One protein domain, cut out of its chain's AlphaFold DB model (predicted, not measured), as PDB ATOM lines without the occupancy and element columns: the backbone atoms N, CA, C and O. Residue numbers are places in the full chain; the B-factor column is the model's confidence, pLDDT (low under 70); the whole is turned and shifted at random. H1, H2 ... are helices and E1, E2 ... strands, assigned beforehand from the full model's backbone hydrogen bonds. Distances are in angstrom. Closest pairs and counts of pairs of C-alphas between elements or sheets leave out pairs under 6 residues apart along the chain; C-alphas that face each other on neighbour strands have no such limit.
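Overview. This is residues 33 to 250 of the 254 residues of an uncharacterized protein of Fibrobacter sp (UniProt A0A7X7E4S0). A strongly twisted five-stranded sheet stands at one end of a four-helix bundle: H1 and H2 reach one face of the sheet with one end each, and H6 and H7 complete the bundle away from it. H5 packs across the end of H2 far from the sheet, and residues 51 to 56, between E2 and E3, stick out. The 218 printed residues hold six named strands, E1 to E6, followed by seven named helices, H1 to H7; the class is mixed. The sheet, in the order E2 E3 E4 E5 E6, is antiparallel throughout. The whole is compact, with a radius of gyration of the C-alphas of 18.0 A and spans of 51 by 44 by 40 A.

Along the chain. The sheet holds E2, residues 42 to 48, E3, 60 to 66, E4, 72 to 76, E5, 80 to 87, 21.5 A long, and E6, 90 to 97, 22.3 A. E1, residues 37 to 39, begins at C-alpha 37 (-51.047, 27.574, 32.430). H1 is residues 108 to 133, 36.2 A, and H2 137 to 160, 33.7 A. H3, 167 to 170, and H4, 176 to 179, are short. H5 is residues 185 to 197, H6 199 to 225, 39.7 A, and H7 235 to 248, ending at C-alpha 248 (-31.248, 25.248, 38.602).

Arrangement. The sheet is a meander, each strand the antiparallel neighbour of the one before: N 44 and O 64 are 2.8 A apart, N 65 and O 74 2.7 A, N 73 and O 84 2.8 A, N 83 and O 94 2.9 A. E1 pairs with no named strand. H1 and H2 are on the same face, two layers with the sheet, at heights over the sheet of 12.7 A and 9.0 A. They form a helical hairpin, closest at C-alphas 131 and 140, 5.9 A. H6, the hub, touches H1, C-alphas 129 and 206 being 6.2 A apart, and H7, C-alphas 215 and 237 being 4.9 A apart. H5 touches H2, C-alphas 192 and 141 being 6.5 A apart, and H6 only at the corner, C-alphas 195 and 202 being 5.4 A apart. H3 and H7 only just touch, with 3 pairs of C-alphas within 8 A, the closest being 169 and 242, 6.5 A; H4 touches no helix. Every O i to N i+4 pair is within hydrogen-bond range in H5 and H7, against 19 of 22 in H1, 17 of 20 in H2 and 22 of 23 in H6; H3 and H4 are too short for such a pair.

Size, cuts and confidence. The two C-alphas farthest apart, those of Asn 89 and Arg 199, are 57.3 A apart. The printed part has no cut, and the link from E2 to E3, 11 residues, is long. The mean pLDDT of the printed part is 79.4; residues 46 to 61, 164 to 183 and 227 to 233 are under 70.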
ATOM      1  N   ILE A  33     -49.874  22.004  29.135       74.19
ATOM      2  CA  ILE A  33     -50.607  22.603  30.256       74.19
ATOM      3  C   ILE A  33     -49.796  22.378  31.526       74.19
ATOM      4  O   ILE A  33     -49.676  21.254  32.009       74.19
ATOM      5  N   VAL A  34     -49.261  23.458  32.088       77.38
ATOM      6  CA  VAL A  34     -48.414  23.429  33.281       77.38
ATOM      7  C   VAL A  34     -49.169  24.083  34.421       77.38
ATOM      8  O   VAL A  34     -49.284  25.303  34.490       77.38
ATOM      9  N   ASN A  35     -49.728  23.264  35.311       76.81
ATOM     10  CA  ASN A  35     -50.501  23.740  36.460       76.81
ATOM     11  C   ASN A  35     -51.614  24.749  36.078       76.81
ATOM     12  O   ASN A  35     -51.773  25.796  36.700       76.81
ATOM     13  N   GLY A  36     -52.356  24.446  35.007       77.12
ATOM     14  CA  GLY A  36     -53.418  25.309  34.472       77.12
ATOM     15  C   GLY A  36     -52.938  26.429  33.541       77.12
ATOM     16  O   GLY A  36     -53.767  27.081  32.913       77.12
ATOM     17  N   ILE A  37     -51.625  26.632  33.394       76.25
ATOM     18  CA  ILE A  37     -51.047  27.574  32.430       76.25
ATOM     19  C   ILE A  37     -50.914  26.869  31.084       76.25
ATOM     20  O   ILE A  37     -50.203  25.872  30.967       76.25
ATOM     21  N   LYS A  38     -51.580  27.396  30.058       80.56
ATOM     22  CA  LYS A  38     -51.409  26.936  28.680       80.56
ATOM     23  C   LYS A  38     -50.108  27.515  28.118       80.56
ATOM     24  O   LYS A  38     -49.974  28.730  28.007       80.56
ATOM     25  N   VAL A  39     -49.180  26.643  27.747       77.00
ATOM     26  CA  VAL A  39     -47.931  26.955  27.052       77.00
ATOM     27  C   VAL A  39     -48.034  26.379  25.638       77.00
ATOM     28  O   VAL A  39     -47.791  25.194  25.420       77.00
ATOM     29  N   PRO A  40     -48.420  27.195  24.654       78.25
ATOM     30  CA  PRO A  40     -48.643  26.762  23.285       78.25
ATOM     31  C   PRO A  40     -47.364  26.791  22.440       78.25
ATOM     32  O   PRO A  40     -47.435  26.913  21.224       78.25
ATOM     33  N   VAL A  41     -46.198  26.709  23.083       78.06
ATOM     34  CA  VAL A  41     -44.896  26.667  22.420       78.06
ATOM     35  C   VAL A  41     -44.149  25.428  22.872       78.06
ATOM     36  O   VAL A  41     -43.972  25.208  24.070       78.06
ATOM     37  N   SER A  42     -43.702  24.641  21.900       80.81
ATOM     38  CA  SER A  42     -42.845  23.479  22.120       80.81
ATOM     39  C   SER A  42     -41.501  23.689  21.440       80.81
ATOM     40  O   SER A  42     -41.441  24.127  20.291       80.81
ATOM     41  N   LEU A  43     -40.427  23.370  22.158       79.88
ATOM     42  CA  LEU A  43     -39.052  23.494  21.686       79.88
ATOM     43  C   LEU A  43     -38.463  22.102  21.505       79.88
ATOM     44  O   LEU A  43     -38.433  21.309  22.446       79.88
ATOM     45  N   PHE A  44     -37.986  21.819  20.302       78.69
ATOM     46  CA  PHE A  44     -37.348  20.562  19.947       78.69
ATOM     47  C   PHE A  44     -35.936  20.858  19.466       78.69
ATOM     48  O   PHE A  44     -35.745  21.562  18.477       78.69
ATOM     49  N   VAL A  45     -34.950  20.313  20.167       71.31
ATOM     50  CA  VAL A  45     -33.552  20.380  19.745       71.31
ATOM     51  C   VAL A  45     -33.275  19.143  18.906       71.31
ATOM     52  O   VAL A  45     -33.504  18.025  19.359       71.31
ATOM     53  N   THR A  46     -32.814  19.345  17.679       68.25
ATOM     54  CA  THR A  46     -32.379  18.278  16.780       68.25
ATOM     55  C   THR A  46     -30.912  18.509  16.449       68.25
ATOM     56  O   THR A  46     -30.575  19.523  15.836       68.25
ATOM     57  N   SER A  47     -30.037  17.596  16.865       57.59
ATOM     58  CA  SER A  47     -28.670  17.517  16.356       57.59
ATOM     59  C   SER A  47     -28.682  16.666  15.089       57.59
ATOM     60  O   SER A  47     -29.084  15.504  15.104       57.59
ATOM     61  N   CYS A  48     -28.279  17.245  13.961       41.62
ATOM     62  CA  CYS A  48     -28.018  16.456  12.764       41.62
ATOM     63  C   CYS A  48     -26.572  15.956  12.833       41.62
ATOM     64  O   CYS A  48     -25.654  16.665  12.429       41.62
ATOM     65  N   LEU A  49     -26.371  14.737  13.343       37.53
ATOM     66  CA  LEU A  49     -25.135  13.994  13.097       37.53
ATOM     67  C   LEU A  49     -25.173  13.539  11.635       37.53
ATOM     68  O   LEU A  49     -25.815  12.545  11.303       37.53
ATOM     69  N   ASN A  50     -24.535  14.287  10.735       37.88
ATOM     70  CA  ASN A  50     -24.352  13.815   9.366       37.88
ATOM     71  C   ASN A  50     -23.346  12.659   9.399       37.88
ATOM     72  O   ASN A  50     -22.155  12.871   9.610       37.88
ATOM     73  N   SER A  51     -23.829  11.435   9.191       34.22
ATOM     74  CA  SER A  51     -23.025  10.209   9.219       34.22
ATOM     75  C   SER A  51     -22.144   9.998   7.985       34.22
ATOM     76  O   SER A  51     -21.533   8.941   7.857       34.22
ATOM     77  N   GLU A  52     -22.038  10.963   7.071       39.91
ATOM     78  CA  GLU A  52     -21.261  10.789   5.845       39.91
ATOM     79  C   GLU A  52     -20.425  12.035   5.512       39.91
ATOM     80  O   GLU A  52     -20.945  13.118   5.254       39.91
ATOM     81  N   SER A  53     -19.106  11.809   5.451       36.12
ATOM     82  CA  SER A  53     -18.033  12.615   4.839       36.12
ATOM     83  C   SER A  53     -17.298  13.700   5.663       36.12
ATOM     84  O   SER A  53     -17.805  14.762   6.002       36.12
ATOM     85  N   SER A  54     -16.009  13.398   5.884       36.12
ATOM     86  CA  SER A  54     -14.831  14.282   5.968       36.12
ATOM     87  C   SER A  54     -14.858  15.507   6.895       36.12
ATOM     88  O   SER A  54     -15.380  16.556   6.538       36.12
ATOM     89  N   SER A  55     -14.157  15.384   8.030       36.28
ATOM     90  CA  SER A  55     -13.279  16.378   8.698       36.28
ATOM     91  C   SER A  55     -13.709  17.851   8.868       36.28
ATOM     92  O   SER A  55     -12.882  18.664   9.273       36.28
ATOM     93  N   ALA A  56     -14.962  18.221   8.614       35.88
ATOM     94  CA  ALA A  56     -15.479  19.577   8.813       35.88
ATOM     95  C   ALA A  56     -16.986  19.613   9.130       35.88
ATOM     96  O   ALA A  56     -17.622  20.657   8.987       35.88
ATOM     97  N   ALA A  57     -17.571  18.492   9.565       34.66
ATOM     98  CA  ALA A  57     -18.935  18.472  10.078       34.66
ATOM     99  C   ALA A  57     -18.953  19.162  11.451       34.66
ATOM    100  O   ALA A  57     -18.828  18.517  12.486       34.66
ATOM    101  N   LYS A  58     -19.045  20.497  11.455       43.28
ATOM    102  CA  LYS A  58     -19.562  21.219  12.617       43.28
ATOM    103  C   LYS A  58     -20.953  20.662  12.891       43.28
ATOM    104  O   LYS A  58     -21.756  20.574  11.961       43.28
ATOM    105  N   ASP A  59     -21.210  20.281  14.135       51.81
ATOM    106  CA  ASP A  59     -22.526  19.855  14.590       51.81
ATOM    107  C   ASP A  59     -23.561  20.910  14.185       51.81
ATOM    108  O   ASP A  59     -23.608  22.019  14.720       51.81
ATOM    109  N   ASN A  60     -24.371  20.590  13.174       54.97
ATOM    110  CA  ASN A  60     -25.436  21.472  12.720       54.97
ATOM    111  C   ASN A  60     -26.599  21.314  13.695       54.97
ATOM    112  O   ASN A  60     -27.553  20.565  13.458       54.97
ATOM    113  N   HIS A  61     -26.484  21.988  14.836       67.56
ATOM    114  CA  HIS A  61     -27.571  22.104  15.788       67.56
ATOM    115  C   HIS A  61     -28.707  22.897  15.148       67.56
ATOM    116  O   HIS A  61     -28.523  23.990  14.611       67.56
ATOM    117  N   LYS A  62     -29.900  22.321  15.211       79.75
ATOM    118  CA  LYS A  62     -31.123  22.918  14.704       79.75
ATOM    119  C   LYS A  62     -32.158  22.906  15.812       79.75
ATOM    120  O   LYS A  62     -32.352  21.886  16.475       79.75
ATOM    121  N   VAL A  63     -32.855  24.021  15.991       82.75
ATOM    122  CA  VAL A  63     -33.956  24.111  16.951       82.75
ATOM    123  C   VAL A  63     -35.260  24.302  16.203       82.75
ATOM    124  O   VAL A  63     -35.461  25.297  15.515       82.75
ATOM    125  N   ARG A  64     -36.163  23.333  16.343       85.38
ATOM    126  CA  ARG A  64     -37.535  23.424  15.855       85.38
ATOM    127  C   ARG A  64     -38.428  23.967  16.963       85.38
ATOM    128  O   ARG A  64     -38.545  23.377  18.034       85.38
ATOM    129  N   ILE A  65     -39.114  25.053  16.662       84.75
ATOM    130  CA  ILE A  65     -40.108  25.703  17.503       84.75
ATOM    131  C   ILE A  65     -41.473  25.430  16.875       84.75
ATOM    132  O   ILE A  65     -41.715  25.759  15.714       84.75
ATOM    133  N   VAL A  66     -42.373  24.827  17.643       81.88
ATOM    134  CA  VAL A  66     -43.779  24.662  17.257       81.88
ATOM    135  C   VAL A  66     -44.584  25.675  18.056       81.88
ATOM    136  O   VAL A  66     -44.538  25.652  19.286       81.88
ATOM    137  N   LEU A  67     -45.251  26.591  17.355       76.50
ATOM    138  CA  LEU A  67     -46.062  27.659  17.945       76.50
ATOM    139  C   LEU A  67     -47.520  27.202  18.130       76.50
ATOM    140  O   LEU A  67     -47.847  26.036  17.919       76.50
ATOM    141  N   GLU A  68     -48.413  28.126  18.511       73.81
ATOM    142  CA  GLU A  68     -49.812  27.800  18.840       73.81
ATOM    143  C   GLU A  68     -50.558  27.087  17.706       73.81
ATOM    144  O   GLU A  68     -51.468  26.297  17.966       73.81
ATOM    145  N   ASN A  69     -50.179  27.384  16.462       78.94
ATOM    146  CA  ASN A  69     -50.650  26.676  15.289       78.94
ATOM    147  C   ASN A  69     -49.667  25.536  14.966       78.94
ATOM    148  O   ASN A  69     -48.561  25.825  14.506       78.94
ATOM    149  N   PRO A  70     -50.057  24.260  15.139       75.56
ATOM    150  CA  PRO A  70     -49.169  23.125  14.892       75.56
ATOM    151  C   PRO A  70     -48.755  22.992  13.420       75.56
ATOM    152  O   PRO A  70     -47.754  22.341  13.126       75.56
ATOM    153  N   HIS A  71     -49.494  23.631  12.509       83.00
ATOM    154  CA  HIS A  71     -49.181  23.683  11.085       83.00
ATOM    155  C   HIS A  71     -48.066  24.675  10.751       83.00
ATOM    156  O   HIS A  71     -47.609  24.679   9.617       83.00
ATOM    157  N   ILE A  72     -47.629  25.511  11.699       84.38
ATOM    158  CA  ILE A  72     -46.532  26.463  11.506       84.38
ATOM    159  C   ILE A  72     -45.376  26.067  12.420       84.38
ATOM    160  O   ILE A  72     -45.477  26.095  13.649       84.38
ATOM    161  N   GLN A  73     -44.249  25.733  11.803       88.62
ATOM    162  CA  GLN A  73     -43.016  25.390  12.497       88.62
ATOM    163  C   GLN A  73     -41.931  26.390  12.127       88.62
ATOM    164  O   GLN A  73     -41.685  26.643  10.950       88.62
ATOM    165  N   VAL A  74     -41.246  26.917  13.130       89.56
ATOM    166  CA  VAL A  74     -40.056  27.744  12.946       89.56
ATOM    167  C   VAL A  74     -38.838  26.868  13.187       89.56
ATOM    168  O   VAL A  74     -38.794  26.101  14.145       89.56
ATOM    169  N   HIS A  75     -37.850  26.957  12.312       90.00
ATOM    170  CA  HIS A  75     -36.606  26.214  12.413       90.00
ATOM    171  C   HIS A  75     -35.460  27.215  12.439       90.00
ATOM    172  O   HIS A  75     -35.252  27.926  11.458       90.00
ATOM    173  N   LEU A  76     -34.756  27.248  13.566       88.31
ATOM    174  CA  LEU A  76     -33.548  28.038  13.763       88.31
ATOM    175  C   LEU A  76     -32.330  27.165  13.464       88.31
ATOM    176  O   LEU A  76     -32.264  26.009  13.904       88.31
ATOM    177  N   THR A  77     -31.391  27.703  12.702       84.94
ATOM    178  CA  THR A  77     -30.137  27.067  12.291       84.94
ATOM    179  C   THR A  77     -29.005  28.090  12.343       84.94
ATOM    180  O   THR A  77     -29.223  29.253  12.628       84.94
ATOM    181  N   ALA A  78     -27.781  27.670  12.034       79.12
ATOM    182  CA  ALA A  78     -26.636  28.575  12.032       79.12
ATOM    183  C   ALA A  78     -26.681  29.677  10.949       79.12
ATOM    184  O   ALA A  78     -26.012  30.692  11.101       79.12
ATOM    185  N   LEU A  79     -27.357  29.458   9.813       78.56
ATOM    186  CA  LEU A  79     -27.279  30.360   8.643       78.56
ATOM    187  C   LEU A  79     -28.579  30.473   7.831       78.56
ATOM    188  O   LEU A  79     -28.792  31.469   7.138       78.56
ATOM    189  N   ASP A  80     -29.406  29.427   7.851       85.00
ATOM    190  CA  ASP A  80     -30.543  29.235   6.952       85.00
ATOM    191  C   ASP A  80     -31.804  28.945   7.775       85.00
ATOM    192  O   ASP A  80     -32.341  27.832   7.776       85.00
ATOM    193  N   ASP A  81     -32.277  29.959   8.489       89.06
ATOM    194  CA  ASP A  81     -33.523  29.899   9.242       89.06
ATOM    195  C   ASP A  81     -34.731  29.761   8.322       89.06
ATOM    196  O   ASP A  81     -34.741  30.250   7.191       89.06
ATOM    197  N   TYR A  82     -35.789  29.087   8.772       90.12
ATOM    198  CA  TYR A  82     -36.998  28.971   7.959       90.12
ATOM    199  C   TYR A  82     -38.275  28.743   8.745       90.12
ATOM    200  O   TYR A  82     -38.294  28.156   9.825       90.12
ATOM    201  N   ILE A  83     -39.378  29.143   8.120       91.75
ATOM    202  CA  ILE A  83     -40.726  28.729   8.495       91.75
ATOM    203  C   ILE A  83     -41.154  27.588   7.572       91.75
ATOM    204  O   ILE A  83     -40.960  27.656   6.357       91.75
ATOM    205  N   LEU A  84     -41.743  26.549   8.152       89.69
ATOM    206  CA  LEU A  84     -42.449  25.488   7.450       89.69
ATOM    207  C   LEU A  84     -43.935  25.582   7.800       89.69
ATOM    208  O   LEU A  84     -44.295  25.459   8.969       89.69
ATOM    209  N   GLU A  85     -44.774  25.796   6.793       89.94
ATOM    210  CA  GLU A  85     -46.225  25.873   6.932       89.94
ATOM    211  C   GLU A  85     -46.899  24.713   6.195       89.94
ATOM    212  O   GLU A  85     -46.651  24.481   5.011       89.94
ATOM    213  N   GLU A  86     -47.754  23.962   6.882       87.06
ATOM    214  CA  GLU A  86     -48.589  22.932   6.269       87.06
ATOM    215  C   GLU A  86     -49.847  23.566   5.675       87.06
ATOM    216  O   GLU A  86     -50.692  24.124   6.376       87.06
ATOM    217  N   THR A  87     -49.991  23.454   4.358       87.56
ATOM    218  CA  THR A  87     -51.148  23.948   3.612       87.56
ATOM    219  C   THR A  87     -51.958  22.778   3.057       87.56
ATOM    220  O   THR A  87     -51.505  21.633   3.018       87.56
ATOM    221  N   LYS A  88     -53.154  23.063   2.529       86.62
ATOM    222  CA  LYS A  88     -53.968  22.057   1.820       86.62
ATOM    223  C   LYS A  88     -53.249  21.430   0.615       86.62
ATOM    224  O   LYS A  88     -53.618  20.337   0.205       86.62
ATOM    225  N   ASN A  89     -52.239  22.111   0.068       87.00
ATOM    226  CA  ASN A  89     -51.492  21.693  -1.118       87.00
ATOM    227  C   ASN A  89     -50.122  21.076  -0.772       87.00
ATOM    228  O   ASN A  89     -49.284  20.921  -1.658       87.00
ATOM    229  N   GLY A  90     -49.875  20.749   0.502       88.12
ATOM    230  CA  GLY A  90     -48.588  20.261   1.002       88.12
ATOM    231  C   GLY A  90     -47.848  21.312   1.831       88.12
ATOM    232  O   GLY A  90     -48.445  22.276   2.312       88.12
ATOM    233  N   SER A  91     -46.544  21.130   2.023       88.25
ATOM    234  CA  SER A  91     -45.736  22.000   2.884       88.25
ATOM    235  C   SER A  91     -45.089  23.149   2.107       88.25
ATOM    236  O   SER A  91     -44.446  22.933   1.080       88.25
ATOM    237  N   GLN A  92     -45.204  24.368   2.629       91.88
ATOM    238  CA  GLN A  92     -44.550  25.565   2.112       91.88
ATOM    239  C   GLN A  92     -43.385  25.959   3.026       91.88
ATOM    240  O   GLN A  92     -43.562  26.130   4.230       91.88
ATOM    241  N   LYS A  93     -42.184  26.113   2.453       92.00
ATOM    242  CA  LYS A  93     -40.980  26.546   3.174       92.00
ATOM    243  C   LYS A  93     -40.632  27.988   2.807       92.00
ATOM    244  O   LYS A  93     -40.367  28.272   1.641       92.00
ATOM    245  N   THR A  94     -40.557  28.865   3.804       91.88
ATOM    246  CA  THR A  94     -40.096  30.254   3.661       91.88
ATOM    247  C   THR A  94     -38.732  30.393   4.322       91.88
ATOM    248  O   THR A  94     -38.617  30.184   5.527       91.88
ATOM    249  N   LEU A  95     -37.700  30.710   3.536       90.69
ATOM    250  CA  LEU A  95     -36.308  30.798   3.987       90.69
ATOM    251  C   LEU A  95     -35.933  32.234   4.382       90.69
ATOM    252  O   LEU A  95     -36.201  33.175   3.635       90.69
ATOM    253  N   TYR A  96     -35.242  32.366   5.507       86.62
ATOM    254  CA  TYR A  96     -34.638  33.582   6.035       86.62
ATOM    255  C   TYR A  96     -33.125  33.366   6.074       86.62
ATOM    256  O   TYR A  96     -32.564  32.918   7.066       86.62
ATOM    257  N   ARG A  97     -32.469  33.613   4.938       84.06
ATOM    258  CA  ARG A  97     -31.023  33.421   4.807       84.06
ATOM    259  C   ARG A  97     -30.272  34.635   5.325       84.06
ATOM    260  O   ARG A  97     -30.495  35.751   4.846       84.06
ATOM    261  N   GLU A  98     -29.329  34.395   6.218       77.50
ATOM    262  CA  GLU A  98     -28.461  35.437   6.746       77.50
ATOM    263  C   GLU A  98     -27.187  35.578   5.913       77.50
ATOM    264  O   GLU A  98     -26.666  34.619   5.339       77.50
ATOM    265  N   GLN A  99     -26.670  36.804   5.819       79.31
ATOM    266  CA  GLN A  99     -25.358  37.015   5.221       79.31
ATOM    267  C   GLN A  99     -24.292  36.514   6.209       79.31
ATOM    268  O   GLN A  99     -24.348  36.887   7.381       79.31
ATOM    269  N   PRO A 100     -23.266  35.757   5.776       77.12
ATOM    270  CA  PRO A 100     -22.240  35.224   6.683       77.12
ATOM    271  C   PRO A 100     -21.537  36.288   7.542       77.12
ATOM    272  O   PRO A 100     -21.040  36.002   8.624       77.12
ATOM    273  N   GLN A 101     -21.491  37.527   7.051       74.94
ATOM    274  CA  GLN A 101     -20.879  38.675   7.726       74.94
ATOM    275  C   GLN A 101     -21.716  39.184   8.909       74.94
ATOM    276  O   GLN A 101     -21.164  39.783   9.829       74.94
ATOM    277  N   THR A 102     -23.031  38.958   8.885       73.44
ATOM    278  CA  THR A 102     -23.973  39.372   9.934       73.44
ATOM    279  C   THR A 102     -24.490  38.208  10.767       73.44
ATOM    280  O   THR A 102     -25.110  38.463  11.789       73.44
ATOM    281  N   ALA A 103     -24.202  36.965  10.375       71.19
ATOM    282  CA  ALA A 103     -24.711  35.754  11.025       71.19
ATOM    283  C   ALA A 103     -24.239  35.553  12.478       71.19
ATOM    284  O   ALA A 103     -24.703  34.652  13.155       71.19
ATOM    285  N   TYR A 104     -23.304  36.372  12.971       70.69
ATOM    286  CA  TYR A 104     -22.872  36.376  14.377       70.69
ATOM    287  C   TYR A 104     -23.772  37.231  15.285       70.69
ATOM    288  O   TYR A 104     -23.503  37.379  16.478       70.69
ATOM    289  N   PHE A 105     -24.799  37.857  14.715       77.81
ATOM    290  CA  PHE A 105     -25.746  38.704  15.416       77.81
ATOM    291  C   PHE A 105     -27.135  38.093  15.340       77.81
ATOM    292  O   PHE A 105     -27.533  37.642  14.277       77.81
ATOM    293  N   ILE A 106     -27.883  38.175  16.444       82.81
ATOM    294  CA  ILE A 106     -29.268  37.704  16.476       82.81
ATOM    295  C   ILE A 106     -30.086  38.562  15.511       82.81
ATOM    296  O   ILE A 106     -30.235  39.776  15.721       82.81
ATOM    297  N   SER A 107     -30.627  37.945  14.467       84.31
ATOM    298  CA  SER A 107     -31.458  38.652  13.508       84.31
ATOM    299  C   SER A 107     -32.819  39.001  14.094       84.31
ATOM    300  O   SER A 107     -33.261  38.517  15.140       84.31
ATOM    301  N   LYS A 108     -33.541  39.878  13.393       83.44
ATOM    302  CA  LYS A 108     -34.905  40.243  13.781       83.44
ATOM    303  C   LYS A 108     -35.810  39.009  13.860       83.44
ATOM    304  O   LYS A 108     -36.606  38.904  14.787       83.44
ATOM    305  N   PHE A 109     -35.678  38.096  12.898       87.19
ATOM    306  CA  PHE A 109     -36.468  36.872  12.839       87.19
ATOM    307  C   PHE A 109     -36.255  36.014  14.088       87.19
ATOM    308  O   PHE A 109     -37.215  35.622  14.755       87.19
ATOM    309  N   GLU A 110     -35.000  35.776  14.445       87.94
ATOM    310  CA  GLU A 110     -34.620  35.006  15.623       87.94
ATOM    311  C   GLU A 110     -35.077  35.686  16.911       87.94
ATOM    312  O   GLU A 110     -35.718  35.060  17.755       87.94
ATOM    313  N   SER A 111     -34.832  36.993  17.037       88.06
ATOM    314  CA  SER A 111     -35.252  37.776  18.197       88.06
ATOM    315  C   SER A 111     -36.769  37.736  18.396       88.06
ATOM    316  O   SER A 111     -37.227  37.507  19.514       88.06
ATOM    317  N   ASP A 112     -37.565  37.922  17.339       87.44
ATOM    318  CA  ASP A 112     -39.032  37.895  17.423       87.44
ATOM    319  C   ASP A 112     -39.531  36.514  17.910       87.44
ATOM    320  O   ASP A 112     -40.444  36.415  18.745       87.44
ATOM    321  N   ASN A 113     -38.879  35.433  17.469       90.06
ATOM    322  CA  ASN A 113     -39.171  34.074  17.923       90.06
ATOM    323  C   ASN A 113     -38.724  33.825  19.372       90.06
ATOM    324  O   ASN A 113     -39.503  33.301  20.170       90.06
ATOM    325  N   LEU A 114     -37.523  34.251  19.766       90.38
ATOM    326  CA  LEU A 114     -37.028  34.121  21.141       90.38
ATOM    327  C   LEU A 114     -37.873  34.925  22.141       90.38
ATOM    328  O   LEU A 114     -38.192  34.431  23.227       90.38
ATOM    329  N   VAL A 115     -38.312  36.128  21.767       90.44
ATOM    330  CA  VAL A 115     -39.249  36.945  22.554       90.44
ATOM    331  C   VAL A 115     -40.583  36.219  22.725       90.44
ATOM    332  O   VAL A 115     -41.134  36.193  23.831       90.44
ATOM    333  N   THR A 116     -41.079  35.579  21.664       89.69
ATOM    334  CA  THR A 116     -42.295  34.755  21.707       89.69
ATOM    335  C   THR A 116     -42.129  33.568  22.657       89.69
ATOM    336  O   THR A 116     -42.993  33.336  23.501       89.69
ATOM    337  N   ILE A 117     -40.998  32.863  22.610       90.69
ATOM    338  CA  ILE A 117     -40.678  31.778  23.549       90.69
ATOM    339  C   ILE A 117     -40.666  32.300  24.995       90.69
ATOM    340  O   ILE A 117     -41.266  31.695  25.890       90.69
ATOM    341  N   CYS A 118     -40.032  33.447  25.240       92.25
ATOM    342  CA  CYS A 118     -39.943  34.038  26.574       92.25
ATOM    343  C   CYS A 118     -41.298  34.537  27.098       92.25
ATOM    344  O   CYS A 118     -41.552  34.472  28.301       92.25
ATOM    345  N   LYS A 119     -42.200  34.985  26.213       91.25
ATOM    346  CA  LYS A 119     -43.579  35.371  26.559       91.25
ATOM    347  C   LYS A 119     -44.325  34.248  27.273       91.25
ATOM    348  O   LYS A 119     -45.014  34.519  28.252       91.25
ATOM    349  N   TYR A 120     -44.166  33.005  26.822       89.62
ATOM    350  CA  TYR A 120     -44.845  31.864  27.440       89.62
ATOM    351  C   TYR A 120     -44.102  31.289  28.648       89.62
ATOM    352  O   TYR A 120     -44.737  30.743  29.547       89.62
ATOM    353  N   LEU A 121     -42.781  31.465  28.720       92.62
ATOM    354  CA  LEU A 121     -41.995  31.096  29.900       92.62
ATOM    355  C   LEU A 121     -42.298  31.993  31.107       92.62
ATOM    356  O   LEU A 121     -42.326  31.516  32.241       92.62
ATOM    357  N   LEU A 122     -42.538  33.283  30.871       95.12
ATOM    358  CA  LEU A 122     -42.724  34.285  31.918       95.12
ATOM    359  C   LEU A 122     -43.780  33.907  32.979       95.12
ATOM    360  O   LEU A 122     -43.413  33.841  34.154       95.12
ATOM    361  N   PRO A 123     -45.047  33.596  32.630       94.50
ATOM    362  CA  PRO A 123     -46.048  33.224  33.631       94.50
ATOM    363  C   PRO A 123     -45.700  31.923  34.366       94.50
ATOM    364  O   PRO A 123     -46.090  31.748  35.522       94.50
ATOM    365  N   VAL A 124     -44.957  31.010  33.731       94.69
ATOM    366  CA  VAL A 124     -44.486  29.777  34.374       94.69
ATOM    367  C   VAL A 124     -43.453  30.103  35.450       94.69
ATOM    368  O   VAL A 124     -43.596  29.636  36.578       94.69
ATOM    369  N   LEU A 125     -42.463  30.948  35.141       96.94
ATOM    370  CA  LEU A 125     -41.458  31.390  36.112       96.94
ATOM    371  C   LEU A 125     -42.087  32.172  37.270       96.94
ATOM    372  O   LEU A 125     -41.733  31.927  38.419       96.94
ATOM    373  N   GLU A 126     -43.049  33.060  37.005       97.44
ATOM    374  CA  GLU A 126     -43.753  33.814  38.054       97.44
ATOM    375  C   GLU A 126     -44.519  32.888  39.013       97.44
ATOM    376  O   GLU A 126     -44.493  33.069  40.232       97.44
ATOM    377  N   ASN A 127     -45.180  31.852  38.488       96.56
ATOM    378  CA  ASN A 127     -45.878  30.879  39.328       96.56
ATOM    379  C   ASN A 127     -44.920  29.918  40.041       96.56
ATOM    380  O   ASN A 127     -45.201  29.504  41.172       96.56
ATOM    381  N   PHE A 128     -43.798  29.576  39.413       96.19
ATOM    382  CA  PHE A 128     -42.737  28.792  40.029       96.19
ATOM    383  C   PHE A 128     -42.107  29.542  41.209       96.19
ATOM    384  O   PHE A 128     -42.081  29.009  42.316       96.19
ATOM    385  N   GLU A 129     -41.724  30.807  41.018       97.19
ATOM    386  CA  GLU A 129     -41.212  31.700  42.065       97.19
ATOM    387  C   GLU A 129     -42.187  31.780  43.241       97.19
ATOM    388  O   GLU A 129     -41.822  31.496  44.388       97.19
ATOM    389  N   LYS A 130     -43.466  32.049  42.947       97.75
ATOM    390  CA  LYS A 130     -44.520  32.115  43.960       97.75
ATOM    391  C   LYS A 130     -44.670  30.788  44.701       97.75
ATOM    392  O   LYS A 130     -44.983  30.781  45.893       97.75
ATOM    393  N   SER A 131     -44.485  29.662  44.018       96.38
ATOM    394  CA  SER A 131     -44.571  28.332  44.625       96.38
ATOM    395  C   SER A 131     -43.390  28.063  45.554       96.38
ATOM    396  O   SER A 131     -43.623  27.614  46.676       96.38
ATOM    397  N   ILE A 132     -42.166  28.428  45.156       95.19
ATOM    398  CA  ILE A 132     -40.974  28.329  46.011       95.19
ATOM    399  C   ILE A 132     -41.147  29.198  47.259       95.19
ATOM    400  O   ILE A 132     -41.022  28.708  48.382       95.19
ATOM    401  N   ARG A 133     -41.518  30.473  47.083       96.06
ATOM    402  CA  ARG A 133     -41.700  31.438  48.180       96.06
ATOM    403  C   ARG A 133     -42.720  30.958  49.213       96.06
ATOM    404  O   ARG A 133     -42.513  31.112  50.413       96.06
ATOM    405  N   ASN A 134     -43.807  30.342  48.747       96.62
ATOM    406  CA  ASN A 134     -44.867  29.802  49.599       96.62
ATOM    407  C   ASN A 134     -44.636  28.342  50.024       96.62
ATOM    408  O   ASN A 134     -45.547  27.736  50.587       96.62
ATOM    409  N   LYS A 135     -43.462  27.763  49.737       94.31
ATOM    410  CA  LYS A 135     -43.113  26.368  50.057       94.31
ATOM    411  C   LYS A 135     -44.130  25.345  49.522       94.31
ATOM    412  O   LYS A 135     -44.379  24.311  50.138       94.31
ATOM    413  N   LYS A 136     -44.743  25.627  48.369       95.12
ATOM    414  CA  LYS A 136     -45.695  24.737  47.685       95.12
ATOM    415  C   LYS A 136     -44.942  23.723  46.824       95.12
ATOM    416  O   LYS A 136     -45.005  23.772  45.598       95.12
ATOM    417  N   TRP A 137     -44.220  22.809  47.463       92.00
ATOM    418  CA  TRP A 137     -43.271  21.914  46.791       92.00
ATOM    419  C   TRP A 137     -43.901  20.983  45.752       92.00
ATOM    420  O   TRP A 137     -43.293  20.738  44.714       92.00
ATOM    421  N   ASP A 138     -45.142  20.543  45.964       88.94
ATOM    422  CA  ASP A 138     -45.877  19.756  44.964       88.94
ATOM    423  C   ASP A 138     -46.105  20.542  43.667       88.94
ATOM    424  O   ASP A 138     -46.105  19.975  42.576       88.94
ATOM    425  N   GLN A 139     -46.281  21.863  43.775       90.00
ATOM    426  CA  GLN A 139     -46.401  22.741  42.614       90.00
ATOM    427  C   GLN A 139     -45.040  22.973  41.963       90.00
ATOM    428  O   GLN A 139     -44.941  22.888  40.742       90.00
ATOM    429  N   CYS A 140     -43.983  23.176  42.758       91.25
ATOM    430  CA  CYS A 140     -42.615  23.263  42.242       91.25
ATOM    431  C   CYS A 140     -42.247  22.024  41.415       91.25
ATOM    432  O   CYS A 140     -41.734  22.176  40.311       91.25
ATOM    433  N   ARG A 141     -42.606  20.818  41.878       86.94
ATOM    434  CA  ARG A 141     -42.371  19.568  41.138       86.94
ATOM    435  C   ARG A 141     -43.081  19.545  39.785       86.94
ATOM    436  O   ARG A 141     -42.497  19.116  38.797       86.94
ATOM    437  N   LYS A 142     -44.329  20.018  39.716       86.38
ATOM    438  CA  LYS A 142     -45.075  20.100  38.448       86.38
ATOM    439  C   LYS A 142     -44.420  21.065  37.464       86.38
ATOM    440  O   LYS A 142     -44.369  20.773  36.273       86.38
ATOM    441  N   PHE A 143     -43.922  22.198  37.956       89.50
ATOM    442  CA  PHE A 143     -43.175  23.147  37.132       89.50
ATOM    443  C   PHE A 143     -41.834  22.579  36.677       89.50
ATOM    444  O   PHE A 143     -41.447  22.814  35.538       89.50
ATOM    445  N   ASP A 144     -41.165  21.796  37.523       86.94
ATOM    446  CA  ASP A 144     -39.846  21.237  37.245       86.94
ATOM    447  C   ASP A 144     -39.825  20.357  35.986       86.94
ATOM    448  O   ASP A 144     -38.936  20.508  35.152       86.94
ATOM    449  N   VAL A 145     -40.863  19.531  35.781       81.06
ATOM    450  CA  VAL A 145     -41.002  18.667  34.584       81.06
ATOM    451  C   VAL A 145     -40.900  19.497  33.305       81.06
ATOM    452  O   VAL A 145     -40.243  19.121  32.333       81.06
ATOM    453  N   PHE A 146     -41.585  20.637  33.312       84.75
ATOM    454  CA  PHE A 146     -41.659  21.535  32.177       84.75
ATOM    455  C   PHE A 146     -40.398  22.394  32.056       84.75
ATOM    456  O   PHE A 146     -39.793  22.434  30.986       84.75
ATOM    457  N   LEU A 147     -39.991  23.064  33.138       88.12
ATOM    458  CA  LEU A 147     -38.869  24.004  33.150       88.12
ATOM    459  C   LEU A 147     -37.567  23.321  32.739       88.12
ATOM    460  O   LEU A 147     -36.824  23.883  31.939       88.12
ATOM    461  N   TYR A 148     -37.337  22.089  33.195       82.75
ATOM    462  CA  TYR A 148     -36.169  21.300  32.814       82.75
ATOM    463  C   TYR A 148     -36.041  21.134  31.287       82.75
ATOM    464  O   TYR A 148     -34.977  21.301  30.697       82.75
ATOM    465  N   ARG A 149     -37.142  20.858  30.586       77.94
ATOM    466  CA  ARG A 149     -37.113  20.690  29.123       77.94
ATOM    467  C   ARG A 149     -37.124  22.027  28.391       77.94
ATOM    468  O   ARG A 149     -36.408  22.211  27.409       77.94
ATOM    469  N   TYR A 150     -37.929  22.965  28.873       86.31
ATOM    470  CA  TYR A 150     -38.131  24.248  28.213       86.31
ATOM    471  C   TYR A 150     -36.881  25.128  28.274       86.31
ATOM    472  O   TYR A 150     -36.505  25.734  27.274       86.31
ATOM    473  N   ILE A 151     -36.198  25.167  29.423       87.44
ATOM    474  CA  ILE A 151     -34.963  25.939  29.593       87.44
ATOM    475  C   ILE A 151     -33.835  25.360  28.734       87.44
ATOM    476  O   ILE A 151     -33.094  26.138  28.139       87.44
ATOM    477  N   ARG A 152     -33.751  24.026  28.584       79.69
ATOM    478  CA  ARG A 152     -32.847  23.391  27.610       79.69
ATOM    479  C   ARG A 152     -33.127  23.907  26.202       79.69
ATOM    480  O   ARG A 152     -32.231  24.437  25.556       79.69
ATOM    481  N   GLY A 153     -34.369  23.776  25.733       81.94
ATOM    482  CA  GLY A 153     -34.746  24.211  24.389       81.94
ATOM    483  C   GLY A 153     -34.449  25.692  24.143       81.94
ATOM    484  O   GLY A 153     -33.925  26.042  23.090       81.94
ATOM    485  N   LEU A 154     -34.719  26.551  25.131       87.88
ATOM    486  CA  LEU A 154     -34.438  27.985  25.056       87.88
ATOM    487  C   LEU A 154     -32.932  28.274  24.997       87.88
ATOM    488  O   LEU A 154     -32.508  29.099  24.194       87.88
ATOM    489  N   TYR A 155     -32.125  27.590  25.810       84.62
ATOM    490  CA  TYR A 155     -30.666  27.719  25.784       84.62
ATOM    491  C   TYR A 155     -30.095  27.364  24.406       84.62
ATOM    492  O   TYR A 155     -29.342  28.145  23.830       84.62
ATOM    493  N   PHE A 156     -30.515  26.230  23.836       80.81
ATOM    494  CA  PHE A 156     -30.096  25.836  22.490       80.81
ATOM    495  C   PHE A 156     -30.598  26.804  21.415       80.81
ATOM    496  O   PHE A 156     -29.838  27.121  20.509       80.81
ATOM    497  N   ALA A 157     -31.832  27.310  21.524       86.62
ATOM    498  CA  ALA A 157     -32.364  28.293  20.579       86.62
ATOM    499  C   ALA A 157     -31.493  29.555  20.546       86.62
ATOM    500  O   ALA A 157     -31.138  30.029  19.476       86.62
ATOM    501  N   ILE A 158     -31.092  30.053  21.720       85.88
ATOM    502  CA  ILE A 158     -30.215  31.223  21.828       85.88
ATOM    503  C   ILE A 158     -28.831  30.930  21.245       85.88
ATOM    504  O   ILE A 158     -28.292  31.776  20.548       85.88
ATOM    505  N   ASN A 159     -28.240  29.766  21.522       80.31
ATOM    506  CA  ASN A 159     -26.906  29.446  21.004       80.31
ATOM    507  C   ASN A 159     -26.897  29.292  19.482       80.31
ATOM    508  O   ASN A 159     -26.013  29.838  18.825       80.31
ATOM    509  N   VAL A 160     -27.889  28.590  18.926       82.94
ATOM    510  CA  VAL A 160     -28.028  28.440  17.473       82.94
ATOM    511  C   VAL A 160     -28.195  29.807  16.821       82.94
ATOM    512  O   VAL A 160     -27.454  30.105  15.888       82.94
ATOM    513  N   SER A 161     -29.031  30.676  17.396       85.19
ATOM    514  CA  SER A 161     -29.267  32.016  16.851       85.19
ATOM    515  C   SER A 161     -28.123  33.013  16.973       85.19
ATOM    516  O   SER A 161     -28.227  34.171  16.587       85.19
ATOM    517  N   ARG A 162     -27.016  32.617  17.589       79.44
ATOM    518  CA  ARG A 162     -25.835  33.477  17.705       79.44
ATOM    519  C   ARG A 162     -24.704  33.017  16.813       79.44
ATOM    520  O   ARG A 162     -23.696  33.716  16.730       79.44
ATOM    521  N   ASN A 163     -24.853  31.833  16.211       72.31
ATOM    522  CA  ASN A 163     -23.866  31.189  15.351       72.31
ATOM    523  C   ASN A 163     -22.429  31.232  15.918       72.31
ATOM    524  O   ASN A 163     -21.436  31.272  15.189       72.31
ATOM    525  N   HIS A 164     -22.304  31.281  17.245       65.44
ATOM    526  CA  HIS A 164     -21.039  31.424  17.941       65.44
ATOM    527  C   HIS A 164     -21.075  30.611  19.224       65.44
ATOM    528  O   HIS A 164     -22.035  30.649  19.994       65.44
ATOM    529  N   ASP A 165     -19.962  29.941  19.482       55.31
ATOM    530  CA  ASP A 165     -19.687  29.222  20.715       55.31
ATOM    531  C   ASP A 165     -19.291  30.240  21.803       55.31
ATOM    532  O   ASP A 165     -18.118  30.496  22.077       55.31
ATOM    533  N   ASP A 166     -20.262  31.022  22.285       54.38
ATOM    534  CA  ASP A 166     -20.007  32.112  23.231       54.38
ATOM    535  C   ASP A 166     -19.502  31.559  24.571       54.38
ATOM    536  O   ASP A 166     -20.198  30.819  25.272       54.38
ATOM    537  N   SER A 167     -18.301  31.978  24.976       50.62
ATOM    538  CA  SER A 167     -17.681  31.609  26.252       50.62
ATOM    539  C   SER A 167     -18.512  31.987  27.478       50.62
ATOM    540  O   SER A 167     -18.394  31.357  28.535       50.62
ATOM    541  N   ARG A 168     -19.435  32.950  27.342       51.25
ATOM    542  CA  ARG A 168     -20.439  33.248  28.369       51.25
ATOM    543  C   ARG A 168     -21.328  32.035  28.644       51.25
ATOM    544  O   ARG A 168     -21.644  31.790  29.807       51.25
ATOM    545  N   PHE A 169     -21.674  31.247  27.630       51.31
ATOM    546  CA  PHE A 169     -22.493  30.040  27.753       51.31
ATOM    547  C   PHE A 169     -21.687  28.745  27.924       51.31
ATOM    548  O   PHE A 169     -22.256  27.775  28.421       51.31
ATOM    549  N   GLN A 170     -20.377  28.737  27.646       48.50
ATOM    550  CA  GLN A 170     -19.495  27.572  27.865       48.50
ATOM    551  C   GLN A 170     -19.464  27.105  29.330       48.50
ATOM    552  O   GLN A 170     -19.446  25.914  29.616       48.50
ATOM    553  N   ASN A 171     -19.545  28.032  30.289       46.69
ATOM    554  CA  ASN A 171     -19.617  27.678  31.714       46.69
ATOM    555  C   ASN A 171     -21.011  27.201  32.157       46.69
ATOM    556  O   ASN A 171     -21.171  26.763  33.293       46.69
ATOM    557  N   ALA A 172     -22.020  27.366  31.301       50.72
ATOM    558  CA  ALA A 172     -23.370  26.851  31.491       50.72
ATOM    559  C   ALA A 172     -23.537  25.467  30.869       50.72
ATOM    560  O   ALA A 172     -24.674  25.017  30.806       50.72
ATOM    561  N   TYR A 173     -22.458  24.843  30.367       51.38
ATOM    562  CA  TYR A 173     -22.510  23.533  29.733       51.38
ATOM    563  C   TYR A 173     -23.295  22.581  30.631       51.38
ATOM    564  O   TYR A 173     -22.836  22.191  31.706       51.38
ATOM    565  N   ILE A 174     -24.515  22.276  30.201       55.16
ATOM    566  CA  ILE A 174     -25.305  21.200  30.759       55.16
ATOM    567  C   ILE A 174     -24.921  20.011  29.879       55.16
ATOM    568  O   ILE A 174     -25.251  20.047  28.692       55.16
ATOM    569  N   PRO A 175     -24.172  19.019  30.398       54.59
ATOM    570  CA  PRO A 175     -23.785  17.853  29.621       54.59
ATOM    571  C   PRO A 175     -24.965  17.279  28.846       54.59
ATOM    572  O   PRO A 175     -26.035  17.104  29.428       54.59
ATOM    573  N   ASP A 176     -24.758  16.934  27.574       49.47
ATOM    574  CA  ASP A 176     -25.789  16.257  26.778       49.47
ATOM    575  C   ASP A 176     -26.296  14.987  27.479       49.47
ATOM    576  O   ASP A 176     -27.494  14.719  27.468       49.47
ATOM    577  N   SER A 177     -25.429  14.318  28.252       51.59
ATOM    578  CA  SER A 177     -25.775  13.178  29.109       51.59
ATOM    579  C   SER A 177     -26.798  13.478  30.207       51.59
ATOM    580  O   SER A 177     -27.537  12.582  30.604       51.59
ATOM    581  N   LEU A 178     -26.891  14.718  30.704       48.56
ATOM    582  CA  LEU A 178     -27.973  15.092  31.620       48.56
ATOM    583  C   LEU A 178     -29.321  15.096  30.904       48.56
ATOM    584  O   LEU A 178     -30.349  14.950  31.556       48.56
ATOM    585  N   PHE A 179     -29.320  15.232  29.582       50.12
ATOM    586  CA  PHE A 179     -30.522  15.370  28.788       50.12
ATOM    587  C   PHE A 179     -30.836  14.205  27.834       50.12
ATOM    588  O   PHE A 179     -31.893  14.238  27.195       50.12
ATOM    589  N   ASP A 180     -29.930  13.233  27.703       42.72
ATOM    590  CA  ASP A 180     -30.118  11.977  26.960       42.72
ATOM    591  C   ASP A 180     -30.974  10.964  27.728       42.72
ATOM    592  O   ASP A 180     -31.505  10.009  27.160       42.72
ATOM    593  N   GLU A 181     -31.155  11.182  29.024       46.88
ATOM    594  CA  GLU A 181     -32.003  10.336  29.838       46.88
ATOM    595  C   GLU A 181     -33.472  10.710  29.609       46.88
ATOM    596  O   GLU A 181     -33.896  11.864  29.749       46.88
ATOM    597  N   ALA A 182     -34.279   9.706  29.250       51.97
ATOM    598  CA  ALA A 182     -35.728   9.786  29.386       51.97
ATOM    599  C   ALA A 182     -36.074  10.348  30.775       51.97
ATOM    600  O   ALA A 182     -35.306  10.152  31.708       51.97
ATOM    601  N   PHE A 183     -37.209  11.048  30.897       59.31
ATOM    602  CA  PHE A 183     -37.709  11.624  32.155       59.31
ATOM    603  C   PHE A 183     -37.240  10.844  33.400       59.31
ATOM    604  O   PHE A 183     -37.780   9.779  33.692       59.31
ATOM    605  N   ASP A 184     -36.225  11.365  34.094       70.62
ATOM    606  CA  ASP A 184     -35.679  10.733  35.294       70.62
ATOM    607  C   ASP A 184     -36.407  11.311  36.513       70.62
ATOM    608  O   ASP A 184     -36.088  12.390  37.031       70.62
ATOM    609  N   GLU A 185     -37.447  10.590  36.935       71.38
ATOM    610  CA  GLU A 185     -38.248  10.942  38.102       71.38
ATOM    611  C   GLU A 185     -37.396  11.008  39.379       71.38
ATOM    612  O   GLU A 185     -37.657  11.855  40.239       71.38
ATOM    613  N   GLU A 186     -36.353  10.181  39.497       78.94
ATOM    614  CA  GLU A 186     -35.485  10.129  40.673       78.94
ATOM    615  C   GLU A 186     -34.632  11.392  40.774       78.94
ATOM    616  O   GLU A 186     -34.636  12.049  41.818       78.94
ATOM    617  N   ARG A 187     -33.976  11.810  39.684       76.88
ATOM    618  CA  ARG A 187     -33.209  13.071  39.649       76.88
ATOM    619  C   ARG A 187     -34.086  14.283  39.910       76.88
ATOM    620  O   ARG A 187     -33.701  15.187  40.655       76.88
ATOM    621  N   MET A 188     -35.276  14.310  39.319       78.75
ATOM    622  CA  MET A 188     -36.249  15.364  39.586       78.75
ATOM    623  C   MET A 188     -36.660  15.395  41.056       78.75
ATOM    624  O   MET A 188     -36.663  16.453  41.689       78.75
ATOM    625  N   TYR A 189     -36.988  14.239  41.629       83.00
ATOM    626  CA  TYR A 189     -37.337  14.129  43.037       83.00
ATOM    627  C   TYR A 189     -36.187  14.595  43.936       83.00
ATOM    628  O   TYR A 189     -36.413  15.363  44.874       83.00
ATOM    629  N   ALA A 190     -34.959  14.197  43.617       84.44
ATOM    630  CA  ALA A 190     -33.758  14.541  44.358       84.44
ATOM    631  C   ALA A 190     -33.479  16.057  44.326       84.44
ATOM    632  O   ALA A 190     -33.276  16.673  45.376       84.44
ATOM    633  N   ARG A 191     -33.608  16.700  43.158       85.69
ATOM    634  CA  ARG A 191     -33.532  18.165  43.024       85.69
ATOM    635  C   ARG A 191     -34.621  18.875  43.839       85.69
ATOM    636  O   ARG A 191     -34.329  19.807  44.587       85.69
ATOM    637  N   ASN A 192     -35.864  18.394  43.786       87.06
ATOM    638  CA  ASN A 192     -36.955  18.943  44.602       87.06
ATOM    639  C   ASN A 192     -36.712  18.769  46.115       87.06
ATOM    640  O   ASN A 192     -37.081  19.643  46.902       87.06
ATOM    641  N   GLN A 193     -36.105  17.658  46.543       88.88
ATOM    642  CA  GLN A 193     -35.702  17.435  47.938       88.88
ATOM    643  C   GLN A 193     -34.599  18.406  48.367       88.88
ATOM    644  O   GLN A 193     -34.659  18.943  49.474       88.88
ATOM    645  N   MET A 194     -33.626  18.683  47.498       87.06
ATOM    646  CA  MET A 194     -32.599  19.692  47.760       87.06
ATOM    647  C   MET A 194     -33.225  21.068  48.009       87.06
ATOM    648  O   MET A 194     -32.877  21.714  48.996       87.06
ATOM    649  N   TRP A 195     -34.189  21.491  47.182       90.38
ATOM    650  CA  TRP A 195     -34.902  22.762  47.377       90.38
ATOM    651  C   TRP A 195     -35.554  22.831  48.767       90.38
ATOM    652  O   TRP A 195     -35.461  23.831  49.474       90.38
ATOM    653  N   GLN A 196     -36.163  21.732  49.209       90.62
ATOM    654  CA  GLN A 196     -36.828  21.661  50.512       90.62
ATOM    655  C   GLN A 196     -35.861  21.719  51.696       90.62
ATOM    656  O   GLN A 196     -36.184  22.316  52.725       90.62
ATOM    657  N   ARG A 197     -34.702  21.066  51.575       91.38
ATOM    658  CA  ARG A 197     -33.762  20.855  52.685       91.38
ATOM    659  C   ARG A 197     -32.729  21.968  52.815       91.38
ATOM    660  O   ARG A 197     -32.268  22.234  53.921       91.38
ATOM    661  N   ASN A 198     -32.362  22.613  51.709       92.81
ATOM    662  CA  ASN A 198     -31.303  23.613  51.675       92.81
ATOM    663  C   ASN A 198     -31.887  25.021  51.499       92.81
ATOM    664  O   ASN A 198     -32.291  25.429  50.406       92.81
ATOM    665  N   ARG A 199     -31.918  25.775  52.603       92.44
ATOM    666  CA  ARG A 199     -32.436  27.146  52.629       92.44
ATOM    667  C   ARG A 199     -31.619  28.083  51.740       92.44
ATOM    668  O   ARG A 199     -32.215  28.808  50.950       92.44
ATOM    669  N   ASP A 200     -30.295  28.031  51.834       92.31
ATOM    670  CA  ASP A 200     -29.398  28.906  51.073       92.31
ATOM    671  C   ASP A 200     -29.551  28.672  49.570       92.31
ATOM    672  O   ASP A 200     -29.579  29.612  48.777       92.31
ATOM    673  N   TYR A 201     -29.696  27.407  49.166       91.69
ATOM    674  CA  TYR A 201     -29.980  27.057  47.781       91.69
ATOM    675  C   TYR A 201     -31.332  27.625  47.330       91.69
ATOM    676  O   TYR A 201     -31.421  28.236  46.268       91.69
ATOM    677  N   THR A 202     -32.381  27.477  48.141       93.50
ATOM    678  CA  THR A 202     -33.709  28.026  47.827       93.50
ATOM    679  C   THR A 202     -33.700  29.549  47.710       93.50
ATOM    680  O   THR A 202     -34.330  30.095  46.804       93.50
ATOM    681  N   GLU A 203     -32.966  30.247  48.575       94.56
ATOM    682  CA  GLU A 203     -32.799  31.700  48.486       94.56
ATOM    683  C   GLU A 203     -32.068  32.100  47.196       94.56
ATOM    684  O   GLU A 203     -32.540  32.985  46.479       94.56
ATOM    685  N   LYS A 204     -30.991  31.393  46.824       94.88
ATOM    686  CA  LYS A 204     -30.316  31.590  45.528       94.88
ATOM    687  C   LYS A 204     -31.269  31.362  44.361       94.88
ATOM    688  O   LYS A 204     -31.344  32.211  43.477       94.88
ATOM    689  N   LEU A 205     -32.023  30.260  44.372       94.00
ATOM    690  CA  LEU A 205     -32.984  29.925  43.322       94.00
ATOM    691  C   LEU A 205     -34.054  31.018  43.171       94.00
ATOM    692  O   LEU A 205     -34.368  31.417  42.051       94.00
ATOM    693  N   LEU A 206     -34.573  31.560  44.275       95.75
ATOM    694  CA  LEU A 206     -35.514  32.685  44.253       95.75
ATOM    695  C   LEU A 206     -34.903  33.945  43.635       95.75
ATOM    696  O   LEU A 206     -35.560  34.599  42.823       95.75
ATOM    697  N   ILE A 207     -33.666  34.291  44.002       96.62
ATOM    698  CA  ILE A 207     -32.971  35.473  43.475       96.62
ATOM    699  C   ILE A 207     -32.790  35.346  41.961       96.62
ATOM    700  O   ILE A 207     -33.206  36.232  41.217       96.62
ATOM    701  N   VAL A 208     -32.236  34.224  41.494       96.31
ATOM    702  CA  VAL A 208     -31.955  34.029  40.063       96.31
ATOM    703  C   VAL A 208     -33.232  33.877  39.235       96.31
ATOM    704  O   VAL A 208     -33.271  34.328  38.094       96.31
ATOM    705  N   THR A 209     -34.304  33.313  39.807       97.44
ATOM    706  CA  THR A 209     -35.622  33.254  39.149       97.44
ATOM    707  C   THR A 209     -36.207  34.655  38.971       97.44
ATOM    708  O   THR A 209     -36.661  34.992  37.881       97.44
ATOM    709  N   ASN A 210     -36.173  35.489  40.017       98.00
ATOM    710  CA  ASN A 210     -36.666  36.869  39.948       98.00
ATOM    711  C   ASN A 210     -35.855  37.720  38.964       98.00
ATOM    712  O   ASN A 210     -36.439  38.486  38.196       98.00
ATOM    713  N   GLU A 211     -34.533  37.554  38.950       97.50
ATOM    714  CA  GLU A 211     -33.672  38.243  37.991       97.50
ATOM    715  C   GLU A 211     -33.995  37.826  36.550       97.50
ATOM    716  O   GLU A 211     -34.183  38.684  35.689       97.50
ATOM    717  N   LEU A 212     -34.171  36.527  36.284       97.00
ATOM    718  CA  LEU A 212     -34.565  36.046  34.957       97.00
ATOM    719  C   LEU A 212     -35.936  36.595  34.523       97.00
ATOM    720  O   LEU A 212     -36.079  37.057  33.391       97.00
ATOM    721  N   ILE A 213     -36.929  36.607  35.421       97.88
ATOM    722  CA  ILE A 213     -38.248  37.222  35.177       97.88
ATOM    723  C   ILE A 213     -38.090  38.696  34.787       97.88
ATOM    724  O   ILE A 213     -38.699  39.149  33.814       97.88
ATOM    725  N   ASN A 214     -37.279  39.447  35.535       97.38
ATOM    726  CA  ASN A 214     -37.036  40.861  35.276       97.38
ATOM    727  C   ASN A 214     -36.390  41.075  33.901       97.38
ATOM    728  O   ASN A 214     -36.891  41.866  33.101       97.38
ATOM    729  N   GLN A 215     -35.338  40.319  33.579       95.44
ATOM    730  CA  GLN A 215     -34.652  40.451  32.295       95.44
ATOM    731  C   GLN A 215     -35.528  40.056  31.102       95.44
ATOM    732  O   GLN A 215     -35.458  40.710  30.060       95.44
ATOM    733  N   ILE A 216     -36.412  39.060  31.247       94.81
ATOM    734  CA  ILE A 216     -37.418  38.733  30.223       94.81
ATOM    735  C   ILE A 216     -38.346  39.930  29.978       94.81
ATOM    736  O   ILE A 216     -38.578  40.304  28.826       94.81
ATOM    737  N   LYS A 217     -38.857  40.562  31.043       95.06
ATOM    738  CA  LYS A 217     -39.741  41.736  30.933       95.06
ATOM    739  C   LYS A 217     -39.036  42.911  30.259       95.06
ATOM    740  O   LYS A 217     -39.604  43.527  29.359       95.06
ATOM    741  N   VAL A 218     -37.794  43.196  30.652       92.50
ATOM    742  CA  VAL A 218     -36.968  44.243  30.028       92.50
ATOM    743  C   VAL A 218     -36.757  43.945  28.544       92.50
ATOM    744  O   VAL A 218     -36.968  44.822  27.707       92.50
ATOM    745  N   TRP A 219     -36.414  42.704  28.191       89.50
ATOM    746  CA  TRP A 219     -36.208  42.325  26.795       89.50
ATOM    747  C   TRP A 219     -37.472  42.495  25.945       89.50
ATOM    748  O   TRP A 219     -37.406  43.061  24.855       89.50
ATOM    749  N   GLN A 220     -38.638  42.090  26.456       89.56
ATOM    750  CA  GLN A 220     -39.927  42.285  25.782       89.56
ATOM    751  C   GLN A 220     -40.265  43.772  25.581       89.56
ATOM    752  O   GLN A 220     -40.781  44.169  24.533       89.56
ATOM    753  N   GLN A 221     -39.942  44.624  26.559       89.25
ATOM    754  CA  GLN A 221     -40.145  46.070  26.449       89.25
ATOM    755  C   GLN A 221     -39.215  46.718  25.420       89.25
ATOM    756  O   GLN A 221     -39.648  47.604  24.690       89.25
ATOM    757  N   ILE A 222     -37.954  46.291  25.354       86.25
ATOM    758  CA  ILE A 222     -37.001  46.774  24.344       86.25
ATOM    759  C   ILE A 222     -37.465  46.330  22.953       86.25
ATOM    760  O   ILE A 222     -37.597  47.157  22.054       86.25
ATOM    761  N   SER A 223     -37.805  45.049  22.806       82.38
ATOM    762  CA  SER A 223     -38.200  44.456  21.522       82.38
ATOM    763  C   SER A 223     -39.480  45.072  20.951       82.38
ATOM    764  O   SER A 223     -39.606  45.201  19.740       82.38
ATOM    765  N   SER A 224     -40.411  45.520  21.800       81.12
ATOM    766  CA  SER A 224     -41.634  46.203  21.342       81.12
ATOM    767  C   SER A 224     -41.416  47.648  20.872       81.12
ATOM    768  O   SER A 224     -42.270  48.190  20.175       81.12
ATOM    769  N   LYS A 225     -40.291  48.282  21.237       79.19
ATOM    770  CA  LYS A 225     -39.963  49.673  20.872       79.19
ATOM    771  C   LYS A 225     -39.043  49.787  19.659       79.19
ATOM    772  O   LYS A 225     -38.953  50.865  19.074       79.19
ATOM    773  N   LEU A 226     -38.336  48.717  19.304       70.31
ATOM    774  CA  LEU A 226     -37.412  48.721  18.176       70.31
ATOM    775  C   LEU A 226     -38.179  48.573  16.855       70.31
ATOM    776  O   LEU A 226     -38.817  47.554  16.585       70.31
ATOM    777  N   ASN A 227     -38.090  49.601  16.010       56.22
ATOM    778  CA  ASN A 227     -38.438  49.486  14.596       56.22
ATOM    779  C   ASN A 227     -37.337  48.706  13.856       56.22
ATOM    780  O   ASN A 227     -36.200  48.654  14.311       56.22
ATOM    781  N   LYS A 228     -37.729  48.066  12.749       56.78
ATOM    782  CA  LYS A 228     -36.986  47.096  11.920       56.78
ATOM    783  C   LYS A 228     -35.442  47.205  11.947       56.78
ATOM    784  O   LYS A 228     -34.874  48.285  11.839       56.78
ATOM    785  N   ASP A 229     -34.817  46.028  12.008       54.00
ATOM    786  CA  ASP A 229     -33.410  45.728  11.686       54.00
ATOM    787  C   ASP A 229     -32.322  46.140  12.689       54.00
ATOM    788  O   ASP A 229     -31.135  46.059  12.382       54.00
ATOM    789  N   THR A 230     -32.683  46.512  13.920       57.84
ATOM    790  CA  THR A 230     -31.673  46.668  14.981       57.84
ATOM    791  C   THR A 230     -31.341  45.313  15.600       57.84
ATOM    792  O   THR A 230     -32.241  44.570  15.968       57.84
ATOM    793  N   ASN A 231     -30.054  45.007  15.725       59.25
ATOM    794  CA  ASN A 231     -29.537  43.841  16.436       59.25
ATOM    795  C   ASN A 231     -29.964  43.883  17.921       59.25
ATOM    796  O   ASN A 231     -29.694  44.871  18.608       59.25
ATOM    797  N   ILE A 232     -30.661  42.844  18.400       63.94
ATOM    798  CA  ILE A 232     -31.332  42.812  19.718       63.94
ATOM    799  C   ILE A 232     -30.663  41.789  20.648       63.94
ATOM    800  O   ILE A 232     -31.336  41.019  21.336       63.94
ATOM    801  N   GLU A 233     -29.329  41.740  20.703       68.25
ATOM    802  CA  GLU A 233     -28.682  40.932  21.741       68.25
ATOM    803  C   GLU A 233     -28.920  41.570  23.121       68.25
ATOM    804  O   GLU A 233     -28.333  42.595  23.474       68.25
ATOM    805  N   ASN A 234     -29.757  40.933  23.945       78.50
ATOM    806  CA  ASN A 234     -29.881  41.290  25.353       78.50
ATOM    807  C   ASN A 234     -28.862  40.499  26.193       78.50
ATOM    808  O   ASN A 234     -29.114  39.384  26.665       78.50
ATOM    809  N   VAL A 235     -27.690  41.108  26.388       83.38
ATOM    810  CA  VAL A 235     -26.581  40.550  27.181       83.38
ATOM    811  C   VAL A 235     -26.995  40.268  28.628       83.38
ATOM    812  O   VAL A 235     -26.587  39.254  29.204       83.38
ATOM    813  N   ALA A 236     -27.811  41.143  29.222       88.62
ATOM    814  CA  ALA A 236     -28.262  41.001  30.603       88.62
ATOM    815  C   ALA A 236     -29.198  39.794  30.757       88.62
ATOM    816  O   ALA A 236     -29.006  38.981  31.660       88.62
ATOM    817  N   PHE A 237     -30.127  39.606  29.816       90.56
ATOM    818  CA  PHE A 237     -30.963  38.408  29.750       90.56
ATOM    819  C   PHE A 237     -30.134  37.130  29.598       90.56
ATOM    820  O   PHE A 237     -30.309  36.195  30.378       90.56
ATOM    821  N   SER A 238     -29.190  37.105  28.655       86.88
ATOM    822  CA  SER A 238     -28.315  35.943  28.438       86.88
ATOM    823  C   SER A 238     -27.523  35.580  29.700       86.88
ATOM    824  O   SER A 238     -27.403  34.410  30.065       86.88
ATOM    825  N   SER A 239     -27.036  36.596  30.417       87.62
ATOM    826  CA  SER A 239     -26.317  36.425  31.682       87.62
ATOM    827  C   SER A 239     -27.224  35.885  32.791       87.62
ATOM    828  O   SER A 239     -26.849  34.936  33.479       87.62
ATOM    829  N   ALA A 240     -28.432  36.435  32.938       92.88
ATOM    830  CA  ALA A 240     -29.412  35.968  33.916       92.88
ATOM    831  C   ALA A 240     -29.853  34.522  33.648       92.88
ATOM    832  O   ALA A 240     -29.903  33.720  34.578       92.88
ATOM    833  N   LEU A 241     -30.104  34.162  32.383       91.50
ATOM    834  CA  LEU A 241     -30.457  32.798  31.991       91.50
ATOM    835  C   LEU A 241     -29.334  31.809  32.323       91.50
ATOM    836  O   LEU A 241     -29.598  30.749  32.879       91.50
ATOM    837  N   ASN A 242     -28.084  32.163  32.029       87.25
ATOM    838  CA  ASN A 242     -26.921  31.340  32.353       87.25
ATOM    839  C   ASN A 242     -26.779  31.108  33.868       87.25
ATOM    840  O   ASN A 242     -26.586  29.980  34.317       87.25
ATOM    841  N   ILE A 243     -26.912  32.164  34.675       90.31
ATOM    842  CA  ILE A 243     -26.864  32.045  36.137       90.31
ATOM    843  C   ILE A 243     -28.031  31.188  36.644       90.31
ATOM    844  O   ILE A 243     -27.820  30.311  37.482       90.31
ATOM    845  N   PHE A 244     -29.242  31.401  36.118       93.00
ATOM    846  CA  PHE A 244     -30.406  30.583  36.445       93.00
ATOM    847  C   PHE A 244     -30.144  29.111  36.135       93.00
ATOM    848  O   PHE A 244     -30.320  28.282  37.018       93.00
ATOM    849  N   ILE A 245     -29.666  28.791  34.928       88.50
ATOM    850  CA  ILE A 245     -29.303  27.434  34.511       88.50
ATOM    851  C   ILE A 245     -28.305  26.820  35.491       88.50
ATOM    852  O   ILE A 245     -28.551  25.740  36.018       88.50
ATOM    853  N   LYS A 246     -27.213  27.524  35.796       85.75
ATOM    854  CA  LYS A 246     -26.186  27.012  36.707       85.75
ATOM    855  C   LYS A 246     -26.757  26.637  38.058       85.75
ATOM    856  O   LYS A 246     -26.454  25.560  38.535       85.75
ATOM    857  N   ILE A 247     -27.578  27.500  38.654       89.00
ATOM    858  CA  ILE A 247     -28.199  27.203  39.945       89.00
ATOM    859  C   ILE A 247     -29.231  26.083  39.792       89.00
ATOM    860  O   ILE A 247     -29.190  25.124  40.551       89.00
ATOM    861  N   TYR A 248     -30.123  26.167  38.803       88.56
ATOM    862  CA  TYR A 248     -31.248  25.248  38.602       88.56
ATOM    863  C   TYR A 248     -30.813  23.802  38.339       88.56
ATOM    864  O   TYR A 248     -31.416  22.874  38.874       88.56
ATOM    865  N   TYR A 249     -29.766  23.619  37.533       81.31
ATOM    866  CA  TYR A 249     -29.200  22.315  37.182       81.31
ATOM    867  C   TYR A 249     -27.988  21.932  38.042       81.31
ATOM    868  O   TYR A 249     -27.334  20.937  37.725       81.31
ATOM    869  N   ASP A 250     -27.654  22.690  39.097       77.44
ATOM    870  CA  ASP A 250     -26.531  22.336  39.971       77.44
ATOM    871  C   ASP A 250     -26.811  21.006  40.680       77.44
ATOM    872  O   ASP A 250     -27.517  20.940  41.687       77.44
TER     873      ASP A 250